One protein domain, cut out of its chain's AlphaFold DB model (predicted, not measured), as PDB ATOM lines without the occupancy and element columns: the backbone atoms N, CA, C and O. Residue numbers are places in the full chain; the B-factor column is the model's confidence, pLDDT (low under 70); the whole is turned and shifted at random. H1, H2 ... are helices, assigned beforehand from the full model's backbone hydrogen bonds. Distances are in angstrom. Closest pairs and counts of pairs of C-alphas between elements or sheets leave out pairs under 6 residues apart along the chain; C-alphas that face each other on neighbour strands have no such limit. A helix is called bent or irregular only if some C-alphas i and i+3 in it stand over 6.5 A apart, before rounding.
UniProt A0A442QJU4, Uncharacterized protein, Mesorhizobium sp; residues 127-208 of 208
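Overview. This is residues 127 to 208 of the 208 residues of an uncharacterized protein of Mesorhizobium sp (UniProt A0A442QJU4). Three helices are layered, with H3 in the middle between H5 on one side and short H2 on the other; H5, the longest, crosses H3. H1 packs by residues 132 to 136 on the beginning of H5, and four-residue H4 lies just before H5. The 82 printed residues include five named helices, H1 to H5 in order, and no named strand: the class is all helix. The whole is compact, with a radius of gyration of the C-alphas of 11.8 A, and rounded, spanning 34 by 28 by 24 A.

Arrangement. H1, residues 127 to 138, touches H5, residues 191 to 205, through residues 132 to 136 and 191 to 195 alone; the closest C-alphas, of Ala 132 and Ala 191, are 4.7 A apart. They run the same way at a steep tilt of 42 degrees. H2, residues 152 to 158, forms a helical hairpin with H3, residues 163 to 175, at a shallow tilt of 23 degrees, opposite ways. They touch through residues 165 to 169 of H3 alone, closest at the C-alphas of Leu 155 and Ile 169, 6.4 A. H3 touches H5 at a steep tilt of 40 degrees, opposite ways; the closest C-alphas, of Met 164 and Gly 201, are 4.9 A apart. H4, residues 185 to 188, is close to but not clearly touching H1, with the C-alphas of Leu 136 and Arg 186 closest at 6.9 A. H2 and H5 are apart. In H1, H3 and H5 every O i to N i+4 pair is within hydrogen-bond range; in H2 0 of 3 are, beside 2 of 4 O i to N i+3 pairs, and H4 is too short for an i+4 pair.

Along the chain. H1 begins at C-alpha 127, (26.355, -48.228, -91.047), and is 16.2 A long. H2 is only just irregular, with C-alphas 153 and 156 6.8 A apart. H3 is 18.4 A long. H5 is 20.6 A long and ends at C-alpha 205, (52.922, -35.721, -84.899).

Size, cuts and confidence. The C-alphas farthest apart, of Gly 127 and Ala 160, are 35.2 A apart. The printed part has no cut. The link from H1 to H2, residues 139 to 151, is long. The model's pLDDT is under 70 at residues 127 to 136, 138, 160 and 205 to 208.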
ATOM      1  N   GLY A 127      25.794 -49.083 -92.092       48.19
ATOM      2  CA  GLY A 127      26.355 -48.228 -91.047       48.19
ATOM      3  C   GLY A 127      27.845 -47.976 -91.262       48.19
ATOM      4  O   GLY A 127      28.265 -46.825 -91.282       48.19
ATOM      5  N   ALA A 128      28.623 -49.026 -91.531       51.66
ATOM      6  CA  ALA A 128      30.047 -48.917 -91.836       51.66
ATOM      7  C   ALA A 128      30.312 -48.090 -93.102       51.66
ATOM      8  O   ALA A 128      31.254 -47.311 -93.118       51.66
ATOM      9  N   GLN A 129      29.474 -48.191 -94.139       52.06
ATOM     10  CA  GLN A 129      29.575 -47.352 -95.341       52.06
ATOM     11  C   GLN A 129      29.267 -45.876 -95.062       52.06
ATOM     12  O   GLN A 129      29.944 -44.998 -95.593       52.06
ATOM     13  N   LYS A 130      28.275 -45.579 -94.215       54.09
ATOM     14  CA  LYS A 130      27.976 -44.197 -93.811       54.09
ATOM     15  C   LYS A 130      29.090 -43.600 -92.957       54.09
ATOM     16  O   LYS A 130      29.489 -42.470 -93.206       54.09
ATOM     17  N   ILE A 131      29.620 -44.370 -92.009       54.38
ATOM     18  CA  ILE A 131      30.769 -43.964 -91.190       54.38
ATOM     19  C   ILE A 131      32.008 -43.777 -92.079       54.38
ATOM     20  O   ILE A 131      32.732 -42.793 -91.955       54.38
ATOM     21  N   ALA A 132      32.203 -44.659 -93.058       51.03
ATOM     22  CA  ALA A 132      33.296 -44.563 -94.013       51.03
ATOM     23  C   ALA A 132      33.283 -43.249 -94.810       51.03
ATOM     24  O   ALA A 132      34.321 -42.608 -94.963       51.03
ATOM     25  N   LEU A 133      32.106 -42.824 -95.277       58.06
ATOM     26  CA  LEU A 133      31.947 -41.522 -95.925       58.06
ATOM     27  C   LEU A 133      32.281 -40.380 -94.956       58.06
ATOM     28  O   LEU A 133      33.025 -39.477 -95.319       58.06
ATOM     29  N   THR A 134      31.848 -40.468 -93.694       61.94
ATOM     30  CA  THR A 134      32.147 -39.415 -92.711       61.94
ATOM     31  C   THR A 134      33.630 -39.267 -92.389       61.94
ATOM     32  O   THR A 134      34.052 -38.150 -92.135       61.94
ATOM     33  N   VAL A 135      34.439 -40.332 -92.435       62.78
ATOM     34  CA  VAL A 135      35.892 -40.234 -92.176       62.78
ATOM     35  C   VAL A 135      36.621 -39.570 -93.339       62.78
ATOM     36  O   VAL A 135      37.481 -38.713 -93.142       62.78
ATOM     37  N   LEU A 136      36.277 -39.969 -94.566       67.19
ATOM     38  CA  LEU A 136      36.850 -39.389 -95.782       67.19
ATOM     39  C   LEU A 136      36.532 -37.892 -95.900       67.19
ATOM     40  O   LEU A 136      37.337 -37.148 -96.464       67.19
ATOM     41  N   ASP A 137      35.394 -37.479 -95.339       70.56
ATOM     42  CA  ASP A 137      34.904 -36.102 -95.336       70.56
ATOM     43  C   ASP A 137      35.314 -35.300 -94.079       70.56
ATOM     44  O   ASP A 137      35.335 -34.066 -94.117       70.56
ATOM     45  N   SER A 138      35.656 -35.963 -92.963       68.88
ATOM     46  CA  SER A 138      36.034 -35.305 -91.701       68.88
ATOM     47  C   SER A 138      37.488 -34.856 -91.678       68.88
ATOM     48  O   SER A 138      37.792 -33.804 -91.109       68.88
ATOM     49  N   PHE A 139      38.387 -35.609 -92.317       72.00
ATOM     50  CA  PHE A 139      39.783 -35.213 -92.425       72.00
ATOM     51  C   PHE A 139      39.945 -34.148 -93.511       72.00
ATOM     52  O   PHE A 139      40.041 -34.443 -94.708       72.00
ATOM     53  N   LYS A 140      39.941 -32.887 -93.077       79.50
ATOM     54  CA  LYS A 140      40.144 -31.733 -93.949       79.50
ATOM     55  C   LYS A 140      41.619 -31.402 -94.041       79.50
ATOM     56  O   LYS A 140      42.289 -31.234 -93.027       79.50
ATOM     57  N   VAL A 141      42.088 -31.270 -95.272       79.12
ATOM     58  CA  VAL A 141      43.416 -30.734 -95.558       79.12
ATOM     59  C   VAL A 141      43.380 -29.217 -95.384       79.12
ATOM     60  O   VAL A 141      42.306 -28.612 -95.419       79.12
ATOM     61  N   ARG A 142      44.541 -28.582 -95.219       75.19
ATOM     62  CA  ARG A 142      44.698 -27.119 -95.112       75.19
ATOM     63  C   ARG A 142      43.857 -26.282 -96.095       75.19
ATOM     64  O   ARG A 142      43.394 -25.210 -95.717       75.19
ATOM     65  N   ASP A 143      43.620 -26.763 -97.314       75.00
ATOM     66  CA  ASP A 143      42.773 -26.091 -98.316       75.00
ATOM     67  C   ASP A 143      41.272 -26.073 -97.952       75.00
ATOM     68  O   ASP A 143      40.440 -25.598 -98.722       75.00
ATOM     69  N   GLY A 144      40.886 -26.659 -96.815       75.69
ATOM     70  CA  GLY A 144      39.500 -26.837 -96.380       75.69
ATOM     71  C   GLY A 144      38.763 -27.973 -97.095       75.69
ATOM     72  O   GLY A 144      37.632 -28.297 -96.722       75.69
ATOM     73  N   ARG A 145      39.399 -28.596 -98.096       82.38
ATOM     74  CA  ARG A 145      38.876 -29.739 -98.852       82.38
ATOM     75  C   ARG A 145      39.027 -31.035 -98.055       82.38
ATOM     76  O   ARG A 145      40.024 -31.239 -97.360       82.38
ATOM     77  N   ALA A 146      38.040 -31.914 -98.181       84.81
ATOM     78  CA  ALA A 146      38.108 -33.268 -97.652       84.81
ATOM     79  C   ALA A 146      39.204 -34.064 -98.371       84.81
ATOM     80  O   ALA A 146      39.299 -34.024 -99.600       84.81
ATOM     81  N   ILE A 147      40.008 -34.823 -97.625       83.25
ATOM     82  CA  ILE A 147      41.087 -35.630 -98.209       83.25
ATOM     83  C   ILE A 147      40.565 -36.667 -99.204       83.25
ATOM     84  O   ILE A 147      41.251 -36.977-100.173       83.25
ATOM     85  N   GLY A 148      39.337 -37.159 -99.011       83.06
ATOM     86  CA  GLY A 148      38.697 -38.094 -99.932       83.06
ATOM     87  C   GLY A 148      38.416 -37.512-101.321       83.06
ATOM     88  O   GLY A 148      38.343 -38.280-102.281       83.06
ATOM     89  N   ASP A 149      38.271 -36.190-101.443       85.50
ATOM     90  CA  ASP A 149      38.011 -35.503-102.716       85.50
ATOM     91  C   ASP A 149      39.286 -35.066-103.442       85.50
ATOM     92  O   ASP A 149      39.226 -34.664-104.606       85.50
ATOM     93  N   LEU A 150      40.440 -35.164-102.779       85.25
ATOM     94  CA  LEU A 150      41.719 -34.850-103.395       85.25
ATOM     95  C   LEU A 150      42.099 -35.894-104.435       85.25
ATOM     96  O   LEU A 150      41.811 -37.088-104.310       85.25
ATOM     97  N   ILE A 151      42.778 -35.412-105.465       89.56
ATOM     98  CA  ILE A 151      43.324 -36.241-106.526       89.56
ATOM     99  C   ILE A 151      44.742 -36.667-106.129       89.56
ATOM    100  O   ILE A 151      45.486 -35.878-105.545       89.56
ATOM    101  N   PHE A 152      45.150 -37.894-106.460       86.31
ATOM    102  CA  PHE A 152      46.479 -38.417-106.120       86.31
ATOM    103  C   PHE A 152      47.642 -37.527-106.583       86.31
ATOM    104  O   PHE A 152      48.633 -37.409-105.863       86.31
ATOM    105  N   GLY A 153      47.521 -36.868-107.741       84.25
ATOM    106  CA  GLY A 153      48.535 -35.932-108.238       84.25
ATOM    107  C   GLY A 153      48.729 -34.684-107.366       84.25
ATOM    108  O   GLY A 153      49.810 -34.104-107.371       84.25
ATOM    109  N   GLU A 154      47.720 -34.292-106.583       85.12
ATOM    110  CA  GLU A 154      47.774 -33.123-105.691       85.12
ATOM    111  C   GLU A 154      48.377 -33.456-104.317       85.12
ATOM    112  O   GLU A 154      48.727 -32.558-103.560       85.12
ATOM    113  N   LEU A 155      48.525 -34.739-103.970       84.31
ATOM    114  CA  LEU A 155      48.960 -35.136-102.629       84.31
ATOM    115  C   LEU A 155      50.421 -34.762-102.335       84.31
ATOM    116  O   LEU A 155      50.748 -34.439-101.195       84.31
ATOM    117  N   GLU A 156      51.310 -34.778-103.334       83.62
ATOM    118  CA  GLU A 156      52.737 -34.511-103.095       83.62
ATOM    119  C   GLU A 156      53.002 -33.044-102.722       83.62
ATOM    120  O   GLU A 156      53.843 -32.768-101.868       83.62
ATOM    121  N   SER A 157      52.256 -32.094-103.298       82.31
ATOM    122  CA  SER A 157      52.422 -30.664-102.994       82.31
ATOM    123  C   SER A 157      51.964 -30.306-101.577       82.31
ATOM    124  O   SER A 157      52.506 -29.389-100.959       82.31
ATOM    125  N   LEU A 158      51.016 -31.065-101.025       78.12
ATOM    126  CA  LEU A 158      50.464 -30.865 -99.683       78.12
ATOM    127  C   LEU A 158      51.384 -31.383 -98.566       78.12
ATOM    128  O   LEU A 158      51.209 -31.051 -97.396       78.12
ATOM    129  N   ARG A 159      52.414 -32.157 -98.914       78.50
ATOM    130  CA  ARG A 159      53.306 -32.830 -97.963       78.50
ATOM    131  C   ARG A 159      54.310 -31.899 -97.265       78.50
ATOM    132  O   ARG A 159      54.886 -32.278 -96.250       78.50
ATOM    133  N   ALA A 160      54.557 -30.701 -97.793       66.56
ATOM    134  CA  ALA A 160      55.722 -29.898 -97.412       66.56
ATOM    135  C   ALA A 160      55.635 -29.208 -96.034       66.56
ATOM    136  O   ALA A 160      56.673 -28.847 -95.490       66.56
ATOM    137  N   ASN A 161      54.438 -29.014 -95.464       70.00
ATOM    138  CA  ASN A 161      54.247 -28.020 -94.393       70.00
ATOM    139  C   ASN A 161      53.552 -28.529 -93.116       70.00
ATOM    140  O   ASN A 161      53.347 -27.741 -92.196       70.00
ATOM    141  N   ASN A 162      53.184 -29.810 -93.033       78.69
ATOM    142  CA  ASN A 162      52.524 -30.379 -91.854       78.69
ATOM    143  C   ASN A 162      52.955 -31.840 -91.663       78.69
ATOM    144  O   ASN A 162      52.739 -32.672 -92.543       78.69
ATOM    145  N   ALA A 163      53.568 -32.154 -90.517       77.56
ATOM    146  CA  ALA A 163      54.095 -33.487 -90.217       77.56
ATOM    147  C   ALA A 163      52.995 -34.564 -90.191       77.56
ATOM    148  O   ALA A 163      53.204 -35.680 -90.675       77.56
ATOM    149  N   MET A 164      51.808 -34.208 -89.692       78.12
ATOM    150  CA  MET A 164      50.666 -35.111 -89.601       78.12
ATOM    151  C   MET A 164      50.097 -35.416 -90.988       78.12
ATOM    152  O   MET A 164      50.001 -36.582 -91.374       78.12
ATOM    153  N   GLU A 165      49.795 -34.379 -91.778       80.50
ATOM    154  CA  GLU A 165      49.322 -34.538 -93.162       80.50
ATOM    155  C   GLU A 165      50.359 -35.286 -94.006       80.50
ATOM    156  O   GLU A 165      50.011 -36.219 -94.728       80.50
ATOM    157  N   ALA A 166      51.645 -34.959 -93.855       84.12
ATOM    158  CA  ALA A 166      52.719 -35.634 -94.563       84.12
ATOM    159  C   ALA A 166      52.786 -37.129 -94.235       84.12
ATOM    160  O   ALA A 166      53.003 -37.933 -95.140       84.12
ATOM    161  N   SER A 167      52.585 -37.517 -92.971       83.88
ATOM    162  CA  SER A 167      52.554 -38.922 -92.549       83.88
ATOM    163  C   SER A 167      51.376 -39.675 -93.178       83.88
ATOM    164  O   SER A 167      51.567 -40.746 -93.766       83.88
ATOM    165  N   VAL A 168      50.180 -39.077 -93.141       83.81
ATOM    166  CA  VAL A 168      48.958 -39.645 -93.735       83.81
ATOM    167  C   VAL A 168      49.110 -39.804 -95.248       83.81
ATOM    168  O   VAL A 168      48.892 -40.892 -95.780       83.81
ATOM    169  N   ILE A 169      49.570 -38.760 -95.941       87.06
ATOM    170  CA  ILE A 169      49.811 -38.768 -97.391       87.06
ATOM    171  C   ILE A 169      50.821 -39.854 -97.776       87.06
ATOM    172  O   ILE A 169      50.607 -40.595 -98.736       87.06
ATOM    173  N   ARG A 170      51.895 -40.022 -96.999       87.00
ATOM    174  CA  ARG A 170      52.910 -41.056 -97.252       87.00
ATOM    175  C   ARG A 170      52.340 -42.467 -97.125       87.00
ATOM    176  O   ARG A 170      52.725 -43.353 -97.888       87.00
ATOM    177  N   GLN A 171      51.450 -42.692 -96.155       86.62
ATOM    178  CA  GLN A 171      50.769 -43.980 -95.986       86.62
ATOM    179  C   GLN A 171      49.813 -44.242 -97.153       86.62
ATOM    180  O   GLN A 171      49.840 -45.333 -97.721       86.62
ATOM    181  N   ILE A 172      49.046 -43.225 -97.558       85.69
ATOM    182  CA  ILE A 172      48.150 -43.262 -98.720       85.69
ATOM    183  C   ILE A 172      48.925 -43.652 -99.983       85.69
ATOM    184  O   ILE A 172      48.564 -44.623-100.641       85.69
ATOM    185  N   GLN A 173      50.036 -42.974-100.282       86.88
ATOM    186  CA  GLN A 173      50.865 -43.262-101.458       86.88
ATOM    187  C   GLN A 173      51.492 -44.662-101.421       86.88
ATOM    188  O   GLN A 173      51.551 -45.336-102.444       86.88
ATOM    189  N   ARG A 174      51.937 -45.135-100.247       87.06
ATOM    190  CA  ARG A 174      52.458 -46.507-100.097       87.06
ATOM    191  C   ARG A 174      51.382 -47.566-100.299       87.06
ATOM    192  O   ARG A 174      51.671 -48.616-100.864       87.06
ATOM    193  N   HIS A 175      50.172 -47.314 -99.808       85.31
ATOM    194  CA  HIS A 175      49.061 -48.251 -99.932       85.31
ATOM    195  C   HIS A 175      48.512 -48.296-101.362       85.31
ATOM    196  O   HIS A 175      48.192 -49.361-101.880       85.31
ATOM    197  N   ALA A 176      48.463 -47.139-102.017       84.12
ATOM    198  CA  ALA A 176      47.901 -46.941-103.343       84.12
ATOM    199  C   ALA A 176      48.986 -46.718-104.413       84.12
ATOM    200  O   ALA A 176      48.825 -45.887-105.304       84.12
ATOM    201  N   GLY A 177      50.089 -47.474-104.356       75.50
ATOM    202  CA  GLY A 177      51.243 -47.295-105.253       75.50
ATOM    203  C   GLY A 177      50.952 -47.470-106.753       75.50
ATOM    204  O   GLY A 177      51.749 -47.036-107.576       75.50
ATOM    205  N   ASN A 178      49.804 -48.057-107.107       81.69
ATOM    206  CA  ASN A 178      49.349 -48.252-108.490       81.69
ATOM    207  C   ASN A 178      48.240 -47.268-108.914       81.69
ATOM    208  O   ASN A 178      47.661 -47.428-109.988       81.69
ATOM    209  N   ALA A 179      47.885 -46.299-108.066       83.00
ATOM    210  CA  ALA A 179      46.853 -45.321-108.385       83.00
ATOM    211  C   ALA A 179      47.303 -44.396-109.518       83.00
ATOM    212  O   ALA A 179      48.462 -43.985-109.595       83.00
ATOM    213  N   THR A 180      46.367 -44.031-110.389       85.19
ATOM    214  CA  THR A 180      46.641 -43.038-111.431       85.19
ATOM    215  C   THR A 180      46.525 -41.629-110.857       85.19
ATOM    216  O   THR A 180      45.699 -41.366-109.985       85.19
ATOM    217  N   ALA A 181      47.328 -40.694-111.370       84.88
ATOM    218  CA  ALA A 181      47.400 -39.329-110.844       84.88
ATOM    219  C   ALA A 181      46.072 -38.551-110.900       84.88
ATOM    220  O   ALA A 181      45.959 -37.552-110.201       84.88
ATOM    221  N   ASN A 182      45.090 -39.013-111.688       86.88
ATOM    222  CA  ASN A 182      43.760 -38.413-111.846       86.88
ATOM    223  C   ASN A 182      42.672 -39.079-110.977       86.88
ATOM    224  O   ASN A 182      41.527 -38.629-110.988       86.88
ATOM    225  N   GLN A 183      42.992 -40.155-110.253       85.75
ATOM    226  CA  GLN A 183      42.039 -40.804-109.354       85.75
ATOM    227  C   GLN A 183      41.885 -40.018-108.056       85.75
ATOM    228  O   GLN A 183      42.852 -39.452-107.538       85.75
ATOM    229  N   ARG A 184      40.667 -40.019-107.513       86.56
ATOM    230  CA  ARG A 184      40.408 -39.467-106.184       86.56
ATOM    231  C   ARG A 184      40.821 -40.459-105.111       86.56
ATOM    232  O   ARG A 184      40.711 -41.672-105.293       86.56
ATOM    233  N   VAL A 185      41.219 -39.943-103.955       84.81
ATOM    234  CA  VAL A 185      41.574 -40.770-102.794       84.81
ATOM    235  C   VAL A 185      40.420 -41.693-102.391       84.81
ATOM    236  O   VAL A 185      40.663 -42.869-102.119       84.81
ATOM    237  N   ARG A 186      39.166 -41.217-102.437       85.00
ATOM    238  CA  ARG A 186      37.982 -42.034-102.103       85.00
ATOM    239  C   ARG A 186      37.735 -43.229-103.025       85.00
ATOM    240  O   ARG A 186      37.077 -44.175-102.603       85.00
ATOM    241  N   ASP A 187      38.243 -43.190-104.255       83.94
ATOM    242  CA  ASP A 187      38.028 -44.262-105.235       83.94
ATOM    243  C   ASP A 187      39.047 -45.396-105.065       83.94
ATOM    244  O   ASP A 187      38.830 -46.513-105.532       83.94
ATOM    245  N   VAL A 188      40.161 -45.116-104.384       83.94
ATOM    246  CA  VAL A 188      41.285 -46.048-104.237       83.94
ATOM    247  C   VAL A 188      41.418 -46.558-102.805       83.94
ATOM    248  O   VAL A 188      41.782 -47.714-102.592       83.94
ATOM    249  N   ILE A 189      41.114 -45.719-101.814       83.31
ATOM    250  CA  ILE A 189      41.317 -46.027-100.399       83.31
ATOM    251  C   ILE A 189      39.979 -46.171 -99.690       83.31
ATOM    252  O   ILE A 189      39.119 -45.291 -99.723       83.31
ATOM    253  N   LYS A 190      39.824 -47.295 -98.987       83.06
ATOM    254  CA  LYS A 190      38.681 -47.527 -98.107       83.06
ATOM    255  C   LYS A 190      38.846 -46.695 -96.843       83.06
ATOM    256  O   LYS A 190      39.941 -46.580 -96.300       83.06
ATOM    257  N   ALA A 191      37.741 -46.196 -96.304       75.62
ATOM    258  CA  ALA A 191      37.788 -45.352 -95.113       75.62
ATOM    259  C   ALA A 191      38.448 -46.012 -93.894       75.62
ATOM    260  O   ALA A 191      39.158 -45.336 -93.165       75.62
ATOM    261  N   ALA A 192      38.288 -47.327 -93.706       73.31
ATOM    262  CA  ALA A 192      38.942 -48.050 -92.610       73.31
ATOM    263  C   ALA A 192      40.479 -47.999 -92.695       73.31
ATOM    264  O   ALA A 192      41.164 -47.986 -91.672       73.31
ATOM    265  N   ASP A 193      41.035 -47.971 -93.907       81.06
ATOM    266  CA  ASP A 193      42.476 -47.820 -94.104       81.06
ATOM    267  C   ASP A 193      42.896 -46.368 -93.857       81.06
ATOM    268  O   ASP A 193      43.912 -46.125 -93.207       81.06
ATOM    269  N   LEU A 194      42.063 -45.403 -94.260       78.62
ATOM    270  CA  LEU A 194      42.291 -43.990 -93.963       78.62
ATOM    271  C   LEU A 194      42.279 -43.692 -92.454       78.62
ATOM    272  O   LEU A 194      43.176 -42.997 -91.988       78.62
ATOM    273  N   GLU A 195      41.340 -44.247 -91.677       78.62
ATOM    274  CA  GLU A 195      41.317 -44.108 -90.207       78.62
ATOM    275  C   GLU A 195      42.639 -44.570 -89.587       78.62
ATOM    276  O   GLU A 195      43.236 -43.866 -88.773       78.62
ATOM    277  N   ARG A 196      43.149 -45.729 -90.028       81.19
ATOM    278  CA  ARG A 196      44.438 -46.262 -89.565       81.19
ATOM    279  C   ARG A 196      45.598 -45.337 -89.915       81.19
ATOM    280  O   ARG A 196      46.540 -45.220 -89.133       81.19
ATOM    281  N   PHE A 197      45.555 -44.702 -91.084       83.31
ATOM    282  CA  PHE A 197      46.589 -43.764 -91.509       83.31
ATOM    283  C   PHE A 197      46.537 -42.466 -90.710       83.31
ATOM    284  O   PHE A 197      47.591 -42.001 -90.287       83.31
ATOM    285  N   VAL A 198      45.346 -41.922 -90.453       80.31
ATOM    286  CA  VAL A 198      45.150 -40.729 -89.614       80.31
ATOM    287  C   VAL A 198      45.615 -40.991 -88.185       80.31
ATOM    288  O   VAL A 198      46.366 -40.187 -87.642       80.31
ATOM    289  N   GLN A 199      45.261 -42.141 -87.607       80.50
ATOM    290  CA  GLN A 199      45.675 -42.495 -86.250       80.50
ATOM    291  C   GLN A 199      47.199 -42.639 -86.127       80.50
ATOM    292  O   GLN A 199      47.797 -42.044 -85.237       80.50
ATOM    293  N   ARG A 200      47.854 -43.316 -87.080       77.50
ATOM    294  CA  ARG A 200      49.330 -43.341 -87.151       77.50
ATOM    295  C   ARG A 200      49.939 -41.966 -87.415       77.50
ATOM    296  O   ARG A 200      51.052 -41.693 -86.985       77.50
ATOM    297  N   GLY A 201      49.254 -41.124 -88.183       74.44
ATOM    298  CA  GLY A 201      49.675 -39.755 -88.452       74.44
ATOM    299  C   GLY A 201      49.729 -38.921 -87.176       74.44
ATOM    300  O   GLY A 201      50.729 -38.245 -86.953       74.44
ATOM    301  N   ALA A 202      48.696 -39.025 -86.336       73.81
ATOM    302  CA  ALA A 202      48.629 -38.363 -85.037       73.81
ATOM    303  C   ALA A 202      49.754 -38.833 -84.099       73.81
ATOM    304  O   ALA A 202      50.477 -38.004 -83.562       73.81
ATOM    305  N   GLU A 203      49.996 -40.147 -84.009       74.94
ATOM    306  CA  GLU A 203      51.092 -40.710 -83.199       74.94
ATOM    307  C   GLU A 203      52.479 -40.175 -83.602       74.94
ATOM    308  O   GLU A 203      53.347 -39.981 -82.756       74.94
ATOM    309  N   VAL A 204      52.704 -39.937 -84.899       73.19
ATOM    310  CA  VAL A 204      53.970 -39.378 -85.404       73.19
ATOM    311  C   VAL A 204      54.071 -37.877 -85.139       73.19
ATOM    312  O   VAL A 204      55.169 -37.389 -84.892       73.19
ATOM    313  N   ALA A 205      52.955 -37.150 -85.196       68.94
ATOM    314  CA  ALA A 205      52.922 -35.721 -84.899       68.94
ATOM    315  C   ALA A 205      53.152 -35.436 -83.407       68.94
ATOM    316  O   ALA A 205      53.841 -34.478 -83.090       68.94
ATOM    317  N   ASP A 206      52.651 -36.293 -82.512       64.81
ATOM    318  CA  ASP A 206      52.886 -36.182 -81.064       64.81
ATOM    319  C   ASP A 206      54.338 -36.515 -80.660       64.81
ATOM    320  O   ASP A 206      54.785 -36.154 -79.571       64.81
ATOM    321  N   ALA A 207      55.079 -37.221 -81.520       61.16
ATOM    322  CA  ALA A 207      56.463 -37.631 -81.283       61.16
ATOM    323  C   ALA A 207      57.520 -36.687 -81.899       61.16
ATOM    324  O   ALA A 207      58.714 -36.922 -81.689       61.16
ATOM    325  N   ALA A 208      57.101 -35.683 -82.679       54.81
ATOM    326  CA  ALA A 208      57.959 -34.759 -83.432       54.81
ATOM    327  C   ALA A 208      57.995 -33.363 -82.797       54.81
ATOM    328  O   ALA A 208      59.094 -32.762 -82.807       54.81
TER     329      ALA A 208